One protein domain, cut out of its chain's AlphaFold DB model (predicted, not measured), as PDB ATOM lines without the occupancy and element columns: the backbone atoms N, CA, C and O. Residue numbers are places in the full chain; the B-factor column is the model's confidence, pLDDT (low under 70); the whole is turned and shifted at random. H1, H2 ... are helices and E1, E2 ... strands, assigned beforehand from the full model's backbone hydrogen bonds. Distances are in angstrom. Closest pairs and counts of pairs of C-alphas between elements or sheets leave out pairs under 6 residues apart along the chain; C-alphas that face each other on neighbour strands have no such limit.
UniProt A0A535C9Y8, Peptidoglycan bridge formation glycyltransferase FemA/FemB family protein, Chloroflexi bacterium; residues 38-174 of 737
ATOM      1  N   ARG A  38      95.026  57.664  74.304       89.88
ATOM      2  CA  ARG A  38      94.003  58.691  74.060       89.88
ATOM      3  C   ARG A  38      93.934  59.678  75.213       89.88
ATOM      4  O   ARG A  38      94.329  59.359  76.332       89.88
ATOM      5  N   ALA A  39      93.319  60.827  74.951       93.12
ATOM      6  CA  ALA A  39      92.959  61.792  75.978       93.12
ATOM      7  C   ALA A  39      91.442  61.954  76.116       93.12
ATOM      8  O   ALA A  39      90.727  61.959  75.112       93.12
ATOM      9  N   TRP A  40      90.963  62.147  77.344       93.69
ATOM     10  CA  TRP A  40      89.558  62.424  77.655       93.69
ATOM     11  C   TRP A  40      89.434  63.371  78.854       93.69
ATOM     12  O   TRP A  40      90.416  63.647  79.548       93.69
ATOM     13  N   LEU A  41      88.231  63.909  79.068       94.88
ATOM     14  CA  LEU A  41      87.897  64.604  80.307       94.88
ATOM     15  C   LEU A  41      87.364  63.584  81.304       94.88
ATOM     16  O   LEU A  41      86.356  62.941  81.030       94.88
ATOM     17  N   GLU A  42      88.063  63.438  82.421       94.75
ATOM     18  CA  GLU A  42      87.689  62.533  83.498       94.75
ATOM     19  C   GLU A  42      86.591  63.153  84.363       94.75
ATOM     20  O   GLU A  42      86.716  64.297  84.820       94.75
ATOM     21  N   ASP A  43      85.531  62.388  84.595       93.31
ATOM     22  CA  ASP A  43      84.366  62.785  85.376       93.31
ATOM     23  C   ASP A  43      84.067  61.854  86.560       93.31
ATOM     24  O   ASP A  43      83.224  62.212  87.382       93.31
ATOM     25  N   ASP A  44      84.793  60.740  86.707       94.31
ATOM     26  CA  ASP A  44      84.736  59.861  87.874       94.31
ATOM     27  C   ASP A  44      85.736  60.334  88.956       94.31
ATOM     28  O   ASP A  44      86.959  60.229  88.767       94.31
ATOM     29  N   PRO A  45      85.247  60.830  90.114       95.44
ATOM     30  CA  PRO A  45      86.104  61.284  91.206       95.44
ATOM     31  C   PRO A  45      87.002  60.187  91.776       95.44
ATOM     32  O   PRO A  45      88.180  60.429  92.032       95.44
ATOM     33  N   ALA A  46      86.464  58.978  91.951       95.00
ATOM     34  CA  ALA A  46      87.184  57.881  92.583       95.00
ATOM     35  C   ALA A  46      88.307  57.375  91.672       95.00
ATOM     36  O   ALA A  46      89.429  57.156  92.133       95.00
ATOM     37  N   ARG A  47      88.034  57.254  90.365       94.88
ATOM     38  CA  ARG A  47      89.049  56.875  89.371       94.88
ATOM     39  C   ARG A  47      90.157  57.921  89.266       94.88
ATOM     40  O   ARG A  47      91.335  57.558  89.243       94.88
ATOM     41  N   TRP A  48      89.792  59.203  89.215       97.56
ATOM     42  CA  TRP A  48      90.763  60.294  89.146       97.56
ATOM     43  C   TRP A  48      91.688  60.307  90.362       97.56
ATOM     44  O   TRP A  48      92.909  60.343  90.209       97.56
ATOM     45  N   ASP A  49      91.125  60.241  91.566       97.88
ATOM     46  CA  ASP A  49      91.919  60.324  92.786       97.88
ATOM     47  C   ASP A  49      92.795  59.093  92.998       97.88
ATOM     48  O   ASP A  49      93.967  59.249  93.335       97.88
ATOM     49  N   ALA A  50      92.285  57.889  92.714       96.81
ATOM     50  CA  ALA A  50      93.093  56.673  92.761       96.81
ATOM     51  C   ALA A  50      94.317  56.775  91.832       96.81
ATOM     52  O   ALA A  50      95.425  56.379  92.202       96.81
ATOM     53  N   PHE A  51      94.142  57.364  90.643       97.56
ATOM     54  CA  PHE A  51      95.251  57.681  89.747       97.56
ATOM     55  C   PHE A  51      96.212  58.712  90.360       97.56
ATOM     56  O   PHE A  51      97.416  58.460  90.401       97.56
ATOM     57  N   VAL A  52      95.710  59.854  90.844       98.25
ATOM     58  CA  VAL A  52      96.547  60.931  91.402       98.25
ATOM     59  C   VAL A  52      97.366  60.437  92.596       98.25
ATOM     60  O   VAL A  52      98.540  60.781  92.714       98.25
ATOM     61  N   GLU A  53      96.791  59.611  93.467       97.69
ATOM     62  CA  GLU A  53      97.467  59.079  94.653       97.69
ATOM     63  C   GLU A  53      98.574  58.073  94.306       97.69
ATOM     64  O   GLU A  53      99.616  58.050  94.970       97.69
ATOM     65  N   ALA A  54      98.387  57.288  93.241       96.31
ATOM     66  CA  ALA A  54      99.376  56.331  92.747       96.31
ATOM     67  C   ALA A  54     100.432  56.961  91.818       96.31
ATOM     68  O   ALA A  54     101.497  56.379  91.597       96.31
ATOM     69  N   ALA A  55     100.153  58.142  91.264       95.81
ATOM     70  CA  ALA A  55     100.966  58.762  90.232       95.81
ATOM     71  C   ALA A  55     102.381  59.155  90.715       95.81
ATOM     72  O   ALA A  55     102.560  59.685  91.820       95.81
ATOM     73  N   PRO A  56     103.409  59.012  89.857       93.88
ATOM     74  CA  PRO A  56     104.615  59.822  89.963       93.88
ATOM     75  C   PRO A  56     104.264  61.314  89.855       93.88
ATOM     76  O   PRO A  56     103.260  61.688  89.243       93.88
ATOM     77  N   TYR A  57     105.084  62.177  90.456       95.00
ATOM     78  CA  TYR A  57     104.847  63.630  90.505       95.00
ATOM     79  C   TYR A  57     103.516  64.042  91.166       95.00
ATOM     80  O   TYR A  57     103.054  65.163  90.963       95.00
ATOM     81  N   ARG A  58     102.883  63.146  91.938       96.12
ATOM     82  CA  ARG A  58     101.602  63.391  92.615       96.12
ATOM     83  C   ARG A  58     101.622  64.633  93.495       96.12
ATOM     84  O   ARG A  58     102.622  64.955  94.130       96.12
ATOM     85  N   SER A  59     100.465  65.272  93.608       96.12
ATOM     86  CA  SER A  59     100.261  66.381  94.530       96.12
ATOM     87  C   SER A  59      98.802  66.467  94.944       96.12
ATOM     88  O   SER A  59      97.910  66.355  94.104       96.12
ATOM     89  N   PHE A  60      98.553  66.770  96.220       96.50
ATOM     90  CA  PHE A  60      97.194  66.908  96.750       96.50
ATOM     91  C   PHE A  60      96.371  67.962  95.996       96.50
ATOM     92  O   PHE A  60      95.151  67.878  95.924       96.50
ATOM     93  N   SER A  61      97.024  68.967  95.404       95.88
ATOM     94  CA  SER A  61      96.316  70.021  94.672       95.88
ATOM     95  C   SER A  61      95.747  69.570  93.318       95.88
ATOM     96  O   SER A  61      95.040  70.332  92.647       95.88
ATOM     97  N   GLN A  62      96.028  68.323  92.937       98.12
ATOM     98  CA  GLN A  62      95.467  67.642  91.779       98.12
ATOM     99  C   GLN A  62      94.335  66.673  92.153       98.12
ATOM    100  O   GLN A  62      93.672  66.201  91.238       98.12
ATOM    101  N   LEU A  63      94.058  66.448  93.445       98.06
ATOM    102  CA  LEU A  63      92.893  65.680  93.905       98.06
ATOM    103  C   LEU A  63      91.582  66.359  93.511       98.06
ATOM    104  O   LEU A  63      91.508  67.595  93.407       98.06
ATOM    105  N   TRP A  64      90.548  65.548  93.327       97.56
ATOM    106  CA  TRP A  64      89.233  65.964  92.883       97.56
ATOM    107  C   TRP A  64      88.650  67.022  93.814       97.56
ATOM    108  O   TRP A  64      88.319  68.122  93.357       97.56
ATOM    109  N   GLU A  65      88.585  66.742  95.114       94.81
ATOM    110  CA  GLU A  65      87.918  67.616  96.077       94.81
ATOM    111  C   GLU A  65      88.636  68.958  96.208       94.81
ATOM    112  O   GLU A  65      87.994  70.006  96.302       94.81
ATOM    113  N   TRP A  66      89.969  68.966  96.086       93.38
ATOM    114  CA  TRP A  66      90.733  70.213  96.049       93.38
ATOM    115  C   TRP A  66      90.337  71.109  94.872       93.38
ATOM    116  O   TRP A  66      90.319  72.339  94.997       93.38
ATOM    117  N   GLY A  67      90.020  70.509  93.722       90.75
ATOM    118  CA  GLY A  67      89.524  71.241  92.564       90.75
ATOM    119  C   GLY A  67      88.124  71.800  92.762       90.75
ATOM    120  O   GLY A  67      87.868  72.951  92.398       90.75
ATOM    121  N   GLU A  68      87.243  71.038  93.404       90.50
ATOM    122  CA  GLU A  68      85.873  71.466  93.689       90.50
ATOM    123  C   GLU A  68      85.829  72.662  94.653       90.50
ATOM    124  O   GLU A  68      85.097  73.622  94.399       90.50
ATOM    125  N   LEU A  69      86.724  72.710  95.650       84.56
ATOM    126  CA  LEU A  69      86.889  73.867  96.547       84.56
ATOM    127  C   LEU A  69      87.189  75.183  95.806       84.56
ATOM    128  O   LEU A  69      86.983  76.277  96.332       84.56
ATOM    129  N   ARG A  70      87.710  75.127  94.572       78.38
ATOM    130  CA  ARG A  70      88.035  76.330  93.788       78.38
ATOM    131  C   ARG A  70      86.842  76.893  93.021       78.38
ATOM    132  O   ARG A  70      86.927  78.049  92.590       78.38
ATOM    133  N   ARG A  71      85.731  76.154  92.900       78.62
ATOM    134  CA  ARG A  71      84.524  76.630  92.202       78.62
ATOM    135  C   ARG A  71      83.925  77.877  92.839       78.62
ATOM    136  O   ARG A  71      83.541  78.793  92.113       78.62
ATOM    137  N   GLU A  72      83.944  77.968  94.168       59.22
ATOM    138  CA  GLU A  72      83.491  79.154  94.914       59.22
ATOM    139  C   GLU A  72      84.268  80.423  94.516       59.22
ATOM    140  O   GLU A  72      83.721  81.520  94.457       59.22
ATOM    141  N   GLY A  73      85.540  80.270  94.131       60.00
ATOM    142  CA  GLY A  73      86.394  81.352  93.634       60.00
ATOM    143  C   GLY A  73      86.196  81.713  92.155       60.00
ATOM    144  O   GLY A  73      87.009  82.467  91.609       60.00
ATOM    145  N   GLY A  74      85.173  81.159  91.494       68.56
ATOM    146  CA  GLY A  74      84.885  81.361  90.072       68.56
ATOM    147  C   GLY A  74      85.802  80.580  89.125       68.56
ATOM    148  O   GLY A  74      85.903  80.936  87.947       68.56
ATOM    149  N   TRP A  75      86.497  79.557  89.629       79.25
ATOM    150  CA  TRP A  75      87.280  78.635  88.809       79.25
ATOM    151  C   TRP A  75      86.412  77.479  88.315       79.25
ATOM    152  O   TRP A  75      85.484  77.045  88.990       79.25
ATOM    153  N   ILE A  76      86.726  76.967  87.132       90.44
ATOM    154  CA  ILE A  76      86.083  75.794  86.547       90.44
ATOM    155  C   ILE A  76      87.148  74.694  86.483       90.44
ATOM    156  O   ILE A  76      88.058  74.814  85.660       90.44
ATOM    157  N   PRO A  77      87.104  73.672  87.355       93.44
ATOM    158  CA  PRO A  77      88.027  72.551  87.274       93.44
ATOM    159  C   PRO A  77      87.684  71.677  86.059       93.44
ATOM    160  O   PRO A  77      86.528  71.307  85.865       93.44
ATOM    161  N   LEU A  78      88.694  71.358  85.250       96.50
ATOM    162  CA  LEU A  78      88.651  70.358  84.180       96.50
ATOM    163  C   LEU A  78      89.765  69.344  84.425       96.50
ATOM    164  O   LEU A  78      90.902  69.743  84.668       96.50
ATOM    165  N   ARG A  79      89.470  68.048  84.351       97.75
ATOM    166  CA  ARG A  79      90.445  66.981  84.605       97.75
ATOM    167  C   ARG A  79      90.749  66.284  83.297       97.75
ATOM    168  O   ARG A  79      89.922  65.557  82.768       97.75
ATOM    169  N   LEU A  80      91.904  66.596  82.728       98.06
ATOM    170  CA  LEU A  80      92.362  65.986  81.490       98.06
ATOM    171  C   LEU A  80      93.156  64.732  81.833       98.06
ATOM    172  O   LEU A  80      94.172  64.841  82.518       98.06
ATOM    173  N   ALA A  81      92.724  63.584  81.328       96.81
ATOM    174  CA  ALA A  81      93.418  62.313  81.480       96.81
ATOM    175  C   ALA A  81      94.003  61.857  80.138       96.81
ATOM    176  O   ALA A  81      93.456  62.164  79.076       96.81
ATOM    177  N   VAL A  82      95.117  61.133  80.202       95.75
ATOM    178  CA  VAL A  82      95.784  60.451  79.093       95.75
ATOM    179  C   VAL A  82      96.079  59.028  79.518       95.75
ATOM    180  O   VAL A  82      96.645  58.804  80.589       95.75
ATOM    181  N   GLY A  83      95.731  58.066  78.675       92.88
ATOM    182  CA  GLY A  83      95.836  56.662  79.031       92.88
ATOM    183  C   GLY A  83      95.395  55.716  77.927       92.88
ATOM    184  O   GLY A  83      95.102  56.139  76.805       92.88
ATOM    185  N   ASP A  84      95.364  54.435  78.270       83.81
ATOM    186  CA  ASP A  84      94.913  53.368  77.383       83.81
ATOM    187  C   ASP A  84      93.401  53.160  77.556       83.81
ATOM    188  O   ASP A  84      92.920  52.762  78.618       83.81
ATOM    189  N   ALA A  85      92.658  53.477  76.498       62.44
ATOM    190  CA  ALA A  85      91.211  53.308  76.418       62.44
ATOM    191  C   ALA A  85      90.773  51.847  76.373       62.44
ATOM    192  O   ALA A  85      89.709  51.493  76.873       62.44
ATOM    193  N   GLU A  86      91.560  51.028  75.677       65.00
ATOM    194  CA  GLU A  86      91.207  49.659  75.325       65.00
ATOM    195  C   GLU A  86      91.545  48.718  76.488       65.00
ATOM    196  O   GLU A  86      90.844  47.734  76.713       65.00
ATOM    197  N   ALA A  87      92.526  49.092  77.318       61.38
ATOM    198  CA  ALA A  87      92.855  48.443  78.588       61.38
ATOM    199  C   ALA A  87      92.102  49.040  79.801       61.38
ATOM    200  O   ALA A  87      92.695  49.284  80.854       61.38
ATOM    201  N   GLY A  88      90.789  49.269  79.667       59.56
ATOM    202  CA  GLY A  88      89.901  49.576  80.799       59.56
ATOM    203  C   GLY A  88      90.044  50.983  81.391       59.56
ATOM    204  O   GLY A  88      89.951  51.137  82.606       59.56
ATOM    205  N   ASP A  89      90.271  51.999  80.550       71.25
ATOM    206  CA  ASP A  89      90.403  53.410  80.953       71.25
ATOM    207  C   ASP A  89      91.507  53.676  81.993       71.25
ATOM    208  O   ASP A  89      91.388  54.548  82.862       71.25
ATOM    209  N   ARG A  90      92.619  52.938  81.913       88.44
ATOM    210  CA  ARG A  90      93.774  53.168  82.786       88.44
ATOM    211  C   ARG A  90      94.405  54.527  82.479       88.44
ATOM    212  O   ARG A  90      95.002  54.714  81.418       88.44
ATOM    213  N   ILE A  91      94.359  55.445  83.446       95.06
ATOM    214  CA  ILE A  91      95.029  56.749  83.363       95.06
ATOM    215  C   ILE A  91      96.538  56.572  83.598       95.06
ATOM    216  O   ILE A  91      96.961  56.001  84.602       95.06
ATOM    217  N   LEU A  92      97.357  57.073  82.669       95.25
ATOM    218  CA  LEU A  92      98.821  57.104  82.770       95.25
ATOM    219  C   LEU A  92      99.342  58.489  83.158       95.25
ATOM    220  O   LEU A  92     100.303  58.595  83.917       95.25
ATOM    221  N   ALA A  93      98.725  59.550  82.645       97.69
ATOM    222  CA  ALA A  93      99.078  60.931  82.948       97.69
ATOM    223  C   ALA A  93      97.837  61.822  82.962       97.69
ATOM    224  O   ALA A  93      96.842  61.529  82.304       97.69
ATOM    225  N   GLY A  94      97.895  62.942  83.676       97.75
ATOM    226  CA  GLY A  94      96.770  63.861  83.716       97.75
ATOM    227  C   GLY A  94      97.084  65.223  84.313       97.75
ATOM    228  O   GLY A  94      98.132  65.448  84.918       97.75
ATOM    229  N   ALA A  95      96.156  66.156  84.121       98.56
ATOM    230  CA  ALA A  95      96.178  67.465  84.754       98.56
ATOM    231  C   ALA A  95      94.772  67.905  85.176       98.56
ATOM    232  O   ALA A  95      93.868  68.012  84.346       98.56
ATOM    233  N   GLN A  96      94.621  68.259  86.450       98.44
ATOM    234  CA  GLN A  96      93.499  69.040  86.945       98.44
ATOM    235  C   GLN A  96      93.776  70.530  86.694       98.44
ATOM    236  O   GLN A  96      94.635  71.152  87.326       98.44
ATOM    237  N   LEU A  97      93.029  71.094  85.750       97.94
ATOM    238  CA  LEU A  97      93.126  72.455  85.249       97.94
ATOM    239  C   LEU A  97      92.053  73.343  85.875       97.94
ATOM    240  O   LEU A  97      90.865  73.170  85.630       97.94
ATOM    241  N   MET A  98      92.475  74.364  86.610       94.81
ATOM    242  CA  MET A  98      91.602  75.429  87.091       94.81
ATOM    243  C   MET A  98      91.442  76.472  85.990       94.81
ATOM    244  O   MET A  98      92.337  77.290  85.766       94.81
ATOM    245  N   VAL A  99      90.307  76.460  85.295       93.06
ATOM    246  CA  VAL A  99      90.005  77.416  84.227       93.06
ATOM    247  C   VAL A  99      89.354  78.666  84.805       93.06
ATOM    248  O   VAL A  99      88.332  78.606  85.486       93.06
ATOM    249  N   ARG A 100      89.920  79.831  84.494       86.75
ATOM    250  CA  ARG A 100      89.354  81.139  84.816       86.75
ATOM    251  C   ARG A 100      89.150  81.942  83.550       86.75
ATOM    252  O   ARG A 100      90.105  82.330  82.873       86.75
ATOM    253  N   ARG A 101      87.887  82.232  83.258       83.62
ATOM    254  CA  ARG A 101      87.508  83.096  82.141       83.62
ATOM    255  C   ARG A 101      87.897  84.537  82.450       83.62
ATOM    256  O   ARG A 101      87.717  85.002  83.575       83.62
ATOM    257  N   VAL A 102      88.416  85.240  81.449       76.19
ATOM    258  CA  VAL A 102      88.643  86.686  81.491       76.19
ATOM    259  C   VAL A 102      87.388  87.344  80.912       76.19
ATOM    260  O   VAL A 102      87.170  87.261  79.698       76.19
ATOM    261  N   PRO A 103      86.517  87.946  81.747       55.31
ATOM    262  CA  PRO A 103      85.275  88.542  81.264       55.31
ATOM    263  C   PRO A 103      85.559  89.615  80.200       55.31
ATOM    264  O   PRO A 103      86.594  90.271  80.263       55.31
ATOM    265  N   LEU A 104      84.621  89.799  79.260       58.72
ATOM    266  CA  LEU A 104      84.645  90.737  78.113       58.72
ATOM    267  C   LEU A 104      85.405  90.287  76.853       58.72
ATOM    268  O   LEU A 104      85.069  90.763  75.776       58.72
ATOM    269  N   PHE A 105      86.359  89.354  76.940       64.81
ATOM    270  CA  PHE A 105      87.222  89.004  75.791       64.81
ATOM    271  C   PHE A 105      87.085  87.559  75.294       64.81
ATOM    272  O   PHE A 105      87.826  87.137  74.411       64.81
ATOM    273  N   GLY A 106      86.160  86.779  75.866       77.19
ATOM    274  CA  GLY A 106      85.859  85.418  75.403       77.19
ATOM    275  C   GLY A 106      87.024  84.424  75.510       77.19
ATOM    276  O   GLY A 106      87.000  83.404  74.827       77.19
ATOM    277  N   THR A 107      88.032  84.714  76.343       86.69
ATOM    278  CA  THR A 107      89.220  83.874  76.543       86.69
ATOM    279  C   THR A 107      89.423  83.496  78.012       86.69
ATOM    280  O   THR A 107      88.747  84.023  78.900       86.69
ATOM    281  N   ALA A 108      90.348  82.577  78.283       88.69
ATOM    282  CA  ALA A 108      90.615  82.064  79.619       88.69
ATOM    283  C   ALA A 108      92.102  81.771  79.880       88.69
ATOM    284  O   ALA A 108      92.893  81.558  78.959       88.69
ATOM    285  N   LEU A 109      92.449  81.728  81.166       92.69
ATOM    286  CA  LEU A 109      93.667  81.121  81.700       92.69
ATOM    287  C   LEU A 109      93.279  79.788  82.339       92.69
ATOM    288  O   LEU A 109      92.366  79.767  83.161       92.69
ATOM    289  N   ALA A 110      93.984  78.710  82.019       95.81
ATOM    290  CA  ALA A 110      93.912  77.473  82.788       95.81
ATOM    291  C   ALA A 110      95.181  77.318  83.625       95.81
ATOM    292  O   ALA A 110      96.271  77.631  83.149       95.81
ATOM    293  N   TYR A 111      95.054  76.851  84.861       96.00
ATOM    294  CA  TYR A 111      96.180  76.661  85.772       96.00
ATOM    295  C   TYR A 111      96.126  75.281  86.433       96.00
ATOM    296  O   TYR A 111      95.141  74.972  87.097       96.00
ATOM    297  N   ALA A 112      97.178  74.476  86.276       97.56
ATOM    298  CA  ALA A 112      97.382  73.215  86.987       97.56
ATOM    299  C   ALA A 112      98.305  73.439  88.203       97.56
ATOM    300  O   ALA A 112      99.529  73.431  88.041       97.56
ATOM    301  N   PRO A 113      97.772  73.677  89.417       95.25
ATOM    302  CA  PRO A 113      98.607  73.781  90.611       95.25
ATOM    303  C   PRO A 113      99.299  72.449  90.886       95.25
ATOM    304  O   PRO A 113      98.622  71.427  90.934       95.25
ATOM    305  N   ARG A 114     100.632  72.464  91.023       95.75
ATOM    306  CA  ARG A 114     101.472  71.264  91.218       95.75
ATOM    307  C   ARG A 114     101.302  70.154  90.167       95.75
ATOM    308  O   ARG A 114     101.821  69.062  90.343       95.75
ATOM    309  N   GLY A 115     100.592  70.432  89.073       96.38
ATOM    310  CA  GLY A 115     100.346  69.503  87.975       96.38
ATOM    311  C   GLY A 115     101.137  69.883  86.721       96.38
ATOM    312  O   GLY A 115     101.641  71.011  86.635       96.38
ATOM    313  N   PRO A 116     101.202  69.005  85.706       98.06
ATOM    314  CA  PRO A 116     100.536  67.695  85.614       98.06
ATOM    315  C   PRO A 116     101.130  66.618  86.538       98.06
ATOM    316  O   PRO A 116     102.158  66.855  87.166       98.06
ATOM    317  N   VAL A 117     100.491  65.442  86.585       98.06
ATOM    318  CA  VAL A 117     100.909  64.253  87.359       98.06
ATOM    319  C   VAL A 117     100.863  62.988  86.492       98.06
ATOM    320  O   VAL A 117     100.206  62.976  85.448       98.06
ATOM    321  N   GLY A 118     101.545  61.920  86.912       96.75
ATOM    322  CA  GLY A 118     101.538  60.608  86.252       96.75
ATOM    323  C   GLY A 118     102.898  60.203  85.687       96.75
ATOM    324  O   GLY A 118     103.932  60.707  86.115       96.75
ATOM    325  N   ALA A 119     102.903  59.299  84.708       95.50
ATOM    326  CA  ALA A 119     104.085  58.791  84.010       95.50
ATOM    327  C   ALA A 119     104.696  59.836  83.052       95.50
ATOM    328  O   ALA A 119     104.891  59.613  81.860       95.50
ATOM    329  N   LEU A 120     104.982  61.028  83.576       95.31
ATOM    330  CA  LEU A 120     105.414  62.194  82.810       95.31
ATOM    331  C   LEU A 120     106.829  62.077  82.249       95.31
ATOM    332  O   LEU A 120     107.210  62.950  81.474       95.31
ATOM    333  N   ASP A 121     107.581  61.044  82.634       94.06
ATOM    334  CA  ASP A 121     108.896  60.692  82.088       94.06
ATOM    335  C   ASP A 121     108.790  59.798  80.845       94.06
ATOM    336  O   ASP A 121     109.741  59.697  80.075       94.06
ATOM    337  N   GLU A 122     107.621  59.224  80.558       93.50
ATOM    338  CA  GLU A 122     107.402  58.432  79.348       93.50
ATOM    339  C   GLU A 122     107.129  59.353  78.153       93.50
ATOM    340  O   GLU A 122     106.295  60.260  78.226       93.50
ATOM    341  N   ASP A 123     107.842  59.150  77.042       92.19
ATOM    342  CA  ASP A 123     107.736  60.021  75.861       92.19
ATOM    343  C   ASP A 123     106.324  60.018  75.261       92.19
ATOM    344  O   ASP A 123     105.816  61.074  74.876       92.19
ATOM    345  N   ALA A 124     105.675  58.849  75.208       91.62
ATOM    346  CA  ALA A 124     104.330  58.699  74.659       91.62
ATOM    347  C   ALA A 124     103.284  59.438  75.511       91.62
ATOM    348  O   ALA A 124     102.537  60.265  74.985       91.62
ATOM    349  N   ALA A 125     103.281  59.208  76.830       93.38
ATOM    350  CA  ALA A 125     102.350  59.852  77.756       93.38
ATOM    351  C   ALA A 125     102.540  61.375  77.793       93.38
ATOM    352  O   ALA A 125     101.565  62.125  77.725       93.38
ATOM    353  N   TRP A 126     103.790  61.852  77.828       95.31
ATOM    354  CA  TRP A 126     104.091  63.284  77.786       95.31
ATOM    355  C   TRP A 126     103.645  63.936  76.476       95.31
ATOM    356  O   TRP A 126     103.001  64.988  76.492       95.31
ATOM    357  N   SER A 127     103.976  63.322  75.338       94.50
ATOM    358  CA  SER A 127     103.640  63.868  74.019       94.50
ATOM    359  C   SER A 127     102.129  63.963  73.829       94.50
ATOM    360  O   SER A 127     101.628  65.010  73.404       94.50
ATOM    361  N   GLU A 128     101.398  62.914  74.209       95.62
ATOM    362  CA  GLU A 128      99.940  62.896  74.117       95.62
ATOM    363  C   GLU A 128      99.295  63.878  75.104       95.62
ATOM    364  O   GLU A 128      98.389  64.615  74.718       95.62
ATOM    365  N   LEU A 129      99.813  64.013  76.333       97.25
ATOM    366  CA  LEU A 129      99.344  65.021  77.293       97.25
ATOM    367  C   LEU A 129      99.506  66.442  76.756       97.25
ATOM    368  O   LEU A 129      98.565  67.234  76.805       97.25
ATOM    369  N   VAL A 130     100.670  66.788  76.202       97.06
ATOM    370  CA  VAL A 130     100.892  68.125  75.632       97.06
ATOM    371  C   VAL A 130      99.980  68.372  74.428       97.06
ATOM    372  O   VAL A 130      99.436  69.474  74.291       97.06
ATOM    373  N   ALA A 131      99.776  67.370  73.568       96.38
ATOM    374  CA  ALA A 131      98.837  67.464  72.453       96.38
ATOM    375  C   ALA A 131      97.395  67.670  72.945       96.38
ATOM    376  O   ALA A 131      96.684  68.553  72.455       96.38
ATOM    377  N   ALA A 132      96.985  66.923  73.967       97.06
ATOM    378  CA  ALA A 132      95.670  67.004  74.575       97.06
ATOM    379  C   ALA A 132      95.415  68.352  75.265       97.06
ATOM    380  O   ALA A 132      94.361  68.949  75.051       97.06
ATOM    381  N   LEU A 133      96.399  68.900  75.986       98.06
ATOM    382  CA  LEU A 133      96.329  70.245  76.566       98.06
ATOM    383  C   LEU A 133      96.086  71.307  75.485       98.06
ATOM    384  O   LEU A 133      95.268  72.207  75.674       98.06
ATOM    385  N   ARG A 134      96.743  71.201  74.321       97.69
ATOM    386  CA  ARG A 134      96.505  72.118  73.190       97.69
ATOM    387  C   ARG A 134      95.094  71.976  72.624       97.69
ATOM    388  O   ARG A 134      94.443  72.994  72.396       97.69
ATOM    389  N   ARG A 135      94.622  70.743  72.407       96.25
ATOM    390  CA  ARG A 135      93.263  70.481  71.898       96.25
ATOM    391  C   ARG A 135      92.203  71.025  72.855       96.25
ATOM    392  O   ARG A 135      91.314  71.752  72.418       96.25
ATOM    393  N   LEU A 136      92.358  70.764  74.153       94.44
ATOM    394  CA  LEU A 136      91.480  71.293  75.191       94.44
ATOM    395  C   LEU A 136      91.508  72.823  75.225       94.44
ATOM    396  O   LEU A 136      90.458  73.453  75.279       94.44
ATOM    397  N   ALA A 137      92.691  73.439  75.144       94.81
ATOM    398  CA  ALA A 137      92.799  74.892  75.156       94.81
ATOM    399  C   ALA A 137      92.045  75.551  73.996       94.81
ATOM    400  O   ALA A 137      91.404  76.585  74.182       94.81
ATOM    401  N   ILE A 138      92.104  74.949  72.805       92.25
ATOM    402  CA  ILE A 138      91.365  75.418  71.629       92.25
ATOM    403  C   ILE A 138      89.855  75.267  71.857       92.25
ATOM    404  O   ILE A 138      89.122  76.235  71.656       92.25
ATOM    405  N   ALA A 139      89.406  74.094  72.315       90.50
ATOM    406  CA  ALA A 139      87.992  73.811  72.569       90.50
ATOM    407  C   ALA A 139      87.389  74.761  73.622       90.50
ATOM    408  O   ALA A 139      86.333  75.353  73.403       90.50
ATOM    409  N   GLU A 140      88.114  74.995  74.716       88.75
ATOM    410  CA  GLU A 140      87.677  75.813  75.855       88.75
ATOM    411  C   GLU A 140      88.046  77.302  75.730       88.75
ATOM    412  O   GLU A 140      87.861  78.085  76.667       88.75
ATOM    413  N   ARG A 141      88.587  77.723  74.575       91.31
ATOM    414  CA  ARG A 141      89.059  79.098  74.307       91.31
ATOM    415  C   ARG A 141      90.057  79.620  75.355       91.31
ATOM    416  O   ARG A 141      90.138  80.822  75.637       91.31
ATOM    417  N   VAL A 142      90.855  78.722  75.922       95.19
ATOM    418  CA  VAL A 142      91.948  79.039  76.839       95.19
ATOM    419  C   VAL A 142      93.132  79.563  76.030       95.19
ATOM    420  O   VAL A 142      93.675  78.882  75.164       95.19
ATOM    421  N   ALA A 143      93.568  80.789  76.315       95.12
ATOM    422  CA  ALA A 143      94.724  81.370  75.643       95.12
ATOM    423  C   ALA A 143      96.051  80.829  76.174       95.12
ATOM    424  O   ALA A 143      97.041  80.756  75.439       95.12
ATOM    425  N   THR A 144      96.095  80.494  77.462       96.44
ATOM    426  CA  THR A 144      97.308  80.045  78.144       96.44
ATOM    427  C   THR A 144      96.971  78.978  79.168       96.44
ATOM    428  O   THR A 144      96.072  79.169  79.987       96.44
ATOM    429  N   ILE A 145      97.716  77.876  79.130       98.00
ATOM    430  CA  ILE A 145      97.721  76.868  80.187       98.00
ATOM    431  C   ILE A 145      99.005  77.048  80.987       98.00
ATOM    432  O   ILE A 145     100.092  76.942  80.427       98.00
ATOM    433  N   ARG A 146      98.888  77.306  82.287       97.56
ATOM    434  CA  ARG A 146     100.007  77.318  83.225       97.56
ATOM    435  C   ARG A 146     100.084  75.992  83.962       97.56
ATOM    436  O   ARG A 146      99.084  75.557  84.524       97.56
ATOM    437  N   ILE A 147     101.270  75.405  84.017       97.69
ATOM    438  CA  ILE A 147     101.569  74.194  84.781       97.69
ATOM    439  C   ILE A 147     102.735  74.449  85.740       97.69
ATOM    440  O   ILE A 147     103.587  75.297  85.468       97.69
ATOM    441  N   GLU A 148     102.756  73.737  86.863       95.62
ATOM    442  CA  GLU A 148     103.740  73.875  87.947       95.62
ATOM    443  C   GLU A 148     104.078  72.495  88.555       95.62
ATOM    444  O   GLU A 148     103.922  72.354  89.757       95.62
ATOM    445  N   PRO A 149     104.489  71.465  87.787       96.06
ATOM    446  CA  PRO A 149     104.590  70.089  88.295       96.06
ATOM    447  C   PRO A 149     105.624  69.927  89.419       96.06
ATOM    448  O   PRO A 149     106.566  70.717  89.512       96.06
ATOM    449  N   GLU A 150     105.502  68.847  90.201       94.56
ATOM    450  CA  GLU A 150     106.466  68.407  91.236       94.56
ATOM    451  C   GLU A 150     107.803  67.895  90.646       94.56
ATOM    452  O   GLU A 150     108.349  66.875  91.056       94.56
ATOM    453  N   ALA A 151     108.339  68.586  89.640       94.94
ATOM    454  CA  ALA A 151     109.542  68.219  88.907       94.94
ATOM    455  C   ALA A 151     110.701  69.169  89.234       94.94
ATOM    456  O   ALA A 151     110.548  70.393  89.214       94.94
ATOM    457  N   THR A 152     111.892  68.624  89.476       94.56
ATOM    458  CA  THR A 152     113.128  69.415  89.612       94.56
ATOM    459  C   THR A 152     113.666  69.815  88.242       94.56
ATOM    460  O   THR A 152     113.343  69.189  87.234       94.56
ATOM    461  N   THR A 153     114.537  70.824  88.177       88.81
ATOM    462  CA  THR A 153     115.155  71.247  86.901       88.81
ATOM    463  C   THR A 153     115.975  70.134  86.227       88.81
ATOM    464  O   THR A 153     116.081  70.128  85.001       88.81
ATOM    465  N   SER A 154     116.534  69.200  87.005       90.81
ATOM    466  CA  SER A 154     117.344  68.075  86.516       90.81
ATOM    467  C   SER A 154     116.530  66.843  86.106       90.81
ATOM    468  O   SER A 154     117.038  66.037  85.327       90.81
ATOM    469  N   SER A 155     115.286  66.698  86.580       94.06
ATOM    470  CA  SER A 155     114.392  65.590  86.199       94.06
ATOM    471  C   SER A 155     114.081  65.574  84.690       94.06
ATOM    472  O   SER A 155     114.145  66.634  84.052       94.06
ATOM    473  N   PRO A 156     113.693  64.428  84.091       93.94
ATOM    474  CA  PRO A 156     113.341  64.378  82.669       93.94
ATOM    475  C   PRO A 156     112.179  65.322  82.320       93.94
ATOM    476  O   PRO A 156     112.263  66.066  81.339       93.94
ATOM    477  N   VAL A 157     111.146  65.406  83.169       95.12
ATOM    478  CA  VAL A 157     110.082  66.426  83.050       95.12
ATOM    479  C   VAL A 157     110.655  67.846  83.080       95.12
ATOM    480  O   VAL A 157     110.318  68.677  82.234       95.12
ATOM    481  N   GLY A 158     111.555  68.138  84.022       94.62
ATOM    482  CA  GLY A 158     112.212  69.440  84.141       94.62
ATOM    483  C   GLY A 158     112.986  69.847  82.890       94.62
ATOM    484  O   GLY A 158     112.898  71.003  82.465       94.62
ATOM    485  N   GLN A 159     113.683  68.897  82.262       94.38
ATOM    486  CA  GLN A 159     114.397  69.088  80.997       94.38
ATOM    487  C   GLN A 159     113.427  69.330  79.832       94.38
ATOM    488  O   GLN A 159     113.607  70.281  79.066       94.38
ATOM    489  N   ARG A 160     112.335  68.558  79.735       94.62
ATOM    490  CA  ARG A 160     111.269  68.761  78.730       94.62
ATOM    491  C   ARG A 160     110.650  70.160  78.820       94.62
ATOM    492  O   ARG A 160     110.357  70.788  77.800       94.62
ATOM    493  N   LEU A 161     110.518  70.693  80.033       94.19
ATOM    494  CA  LEU A 161     110.020  72.045  80.312       94.19
ATOM    495  C   LEU A 161     111.005  73.179  79.975       94.19
ATOM    496  O   LEU A 161     110.675  74.357  80.168       94.19
ATOM    497  N   GLN A 162     112.199  72.857  79.468       89.50
ATOM    498  CA  GLN A 162     113.132  73.827  78.884       89.50
ATOM    499  C   GLN A 162     112.896  74.043  77.383       89.50
ATOM    500  O   GLN A 162     113.455  74.979  76.806       89.50
ATOM    501  N   ALA A 163     112.060  73.220  76.737       90.56
ATOM    502  CA  ALA A 163     111.744  73.376  75.323       90.56
ATOM    503  C   ALA A 163     111.138  74.761  75.026       90.56
ATOM    504  O   ALA A 163     110.322  75.285  75.783       90.56
ATOM    505  N   ARG A 164     111.489  75.338  73.869       85.56
ATOM    506  CA  ARG A 164     111.204  76.744  73.511       85.56
ATOM    507  C   ARG A 164     109.720  77.139  73.536       85.56
ATOM    508  O   ARG A 164     109.410  78.322  73.656       85.56
ATOM    509  N   PHE A 165     108.802  76.186  73.375       90.94
ATOM    510  CA  PHE A 165     107.362  76.462  73.401       90.94
ATOM    511  C   PHE A 165     106.780  76.558  74.822       90.94
ATOM    512  O   PHE A 165     105.657  77.038  74.970       90.94
ATOM    513  N   TRP A 166     107.536  76.156  75.848       95.50
ATOM    514  CA  TRP A 166     107.229  76.434  77.246       95.50
ATOM    515  C   TRP A 166     107.833  77.774  77.643       95.50
ATOM    516  O   TRP A 166     109.050  77.960  77.656       95.50
ATOM    517  N   ARG A 167     106.982  78.732  78.001       94.81
ATOM    518  CA  ARG A 167     107.442  80.031  78.488       94.81
ATOM    519  C   ARG A 167     107.564  79.993  80.008       94.81
ATOM    520  O   ARG A 167     106.627  79.590  80.687       94.81
ATOM    521  N   ARG A 168     108.688  80.454  80.563       93.88
ATOM    522  CA  ARG A 168     108.820  80.644  82.018       93.88
ATOM    523  C   ARG A 168     107.777  81.640  82.524       93.88
ATOM    524  O   ARG A 168     107.543  82.668  81.889       93.88
ATOM    525  N   ALA A 169     107.186  81.338  83.671       89.44
ATOM    526  CA  ALA A 169     106.191  82.177  84.316       89.44
ATOM    527  C   ALA A 169     106.516  82.370  85.808       89.44
ATOM    528  O   ALA A 169     107.248  81.558  86.378       89.44
ATOM    529  N   PRO A 170     105.984  83.422  86.460       84.19
ATOM    530  CA  PRO A 170     106.058  83.549  87.911       84.19
ATOM    531  C   PRO A 170     105.367  82.361  88.587       84.19
ATOM    532  O   PRO A 170     104.237  82.022  88.220       84.19
ATOM    533  N   ALA A 171     106.049  81.747  89.554       83.56
ATOM    534  CA  ALA A 171     105.512  80.636  90.327       83.56
ATOM    535  C   ALA A 171     104.383  81.106  91.250       83.56
ATOM    536  O   ALA A 171     104.511  82.131  91.925       83.56
ATOM    537  N   ASN A 172     103.280  80.359  91.276       84.50
ATOM    538  CA  ASN A 172     102.195  80.564  92.233       84.50
ATOM    539  C   ASN A 172     102.366  79.689  93.483       84.50
ATOM    540  O   ASN A 172     101.741  79.968  94.507       84.50
ATOM    541  N   GLN A 173     103.162  78.624  93.390       86.25
ATOM    542  CA  GLN A 173     103.541  77.747  94.495       86.25
ATOM    543  C   GLN A 173     104.990  77.993  94.940       86.25
ATOM    544  O   GLN A 173     105.805  78.478  94.149       86.25
ATOM    545  N   PRO A 174     105.347  77.648  96.193       87.75
ATOM    546  CA  PRO A 174     106.740  77.643  96.617       87.75
ATOM    547  C   PRO A 174     107.582  76.725  95.723       87.75
ATOM    548  O   PRO A 174     107.263  75.552  95.561       87.75
TER     549      PRO A 174
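What this domain is: This is residues 38 to 174 of the 737 residues of the protein "Peptidoglycan bridge formation glycyltransferase FemA/FemB family protein" of Chloroflexi bacterium (UniProt A0A535C9Y8). A strongly twisted sheet of five strands curls, like part of a barrel, round the long helix H3, while the short helices H1 and H2 cover part of its opposite face. After the edge strand E5, the last stretch makes a loose arm off the sheet, in which H4 is near H3 and E6 comes back near E5. The printed part has 137 residues, with four named helices and six named strands in the order E1, H1, H2, E2, E3, E4, H3, E5, H4, E6. The sheet is mixed, in the order E1, E2, E3, E4, E5, and the class is mixed, helices and strands. The whole is compact, with a radius of gyration of the C-alphas of 14.1 A and spans of 42 by 34 by 28 A.

How they stand to each other: E1, residues 38 to 41, is an edge strand, antiparallel to E2, residues 76 to 84, with N 40 and O 81 3.0 A apart. H1, residues 45 to 54, is on the sheet at a height of 8.8 A over it, over E3, residues 90 to 102, and across the strands, at 67 degrees to E3 on the local plane. H2, residues 64 to 68, is on the same face, over E2; it and H1 only just touch, with 3 pairs of C-alphas within 8 A, the closest being those of Pro 45 and Trp 64, 5.9 A apart. E2, E3 and E4, residues 107 to 112, form a meander, each strand the antiparallel neighbour of the one before; N 78 and O 97 are 2.9 A apart, N 100 and O 109 2.8 A. E3 bends by 63 degrees at residue 93, and its residues 93 to 94 pair antiparallel with residues 117 to 118. H3, residues 123 to 139, is on the opposite face from H1; its closest C-alphas to E2 are those of Leu 129 and Val 82, 6.1 A apart. E4, H3 and E5, residues 142 to 147, form a strand-helix-strand unit, two parallel neighbour strands with a helix between, with a right-handed crossover; N 112 and O 146 are 2.8 A apart. H4, residues 156 to 160, is near H3 but not on the sheet, and E6, residues 166 to 168, is near E5 and pairs with no named strand. In H1, H2, H3 and H4 every O i to N i+4 pair is within hydrogen-bond range.

Where its parts are: E1 begins at C-alpha 38, (94.003, 58.691, 74.060). From first to last C-alpha, H1 measures 14.2 A, E2 25.8 A, E3 33.9 A, E4 17.0 A and E5 13.4 A. H3 measures 24.3 A, from C-alpha 123 at (107.736, 60.021, 75.861). E6 ends at C-alpha 168, (108.820, 80.644, 82.018).

The domain as a whole: The two farthest C-alphas, of Ala 87 and Leu 104, are 43.1 A apart. The printed part has no cut and no long link. Its mean pLDDT is 90.9; residues 72 to 74, 85 to 88 and 103 to 105 are under 70.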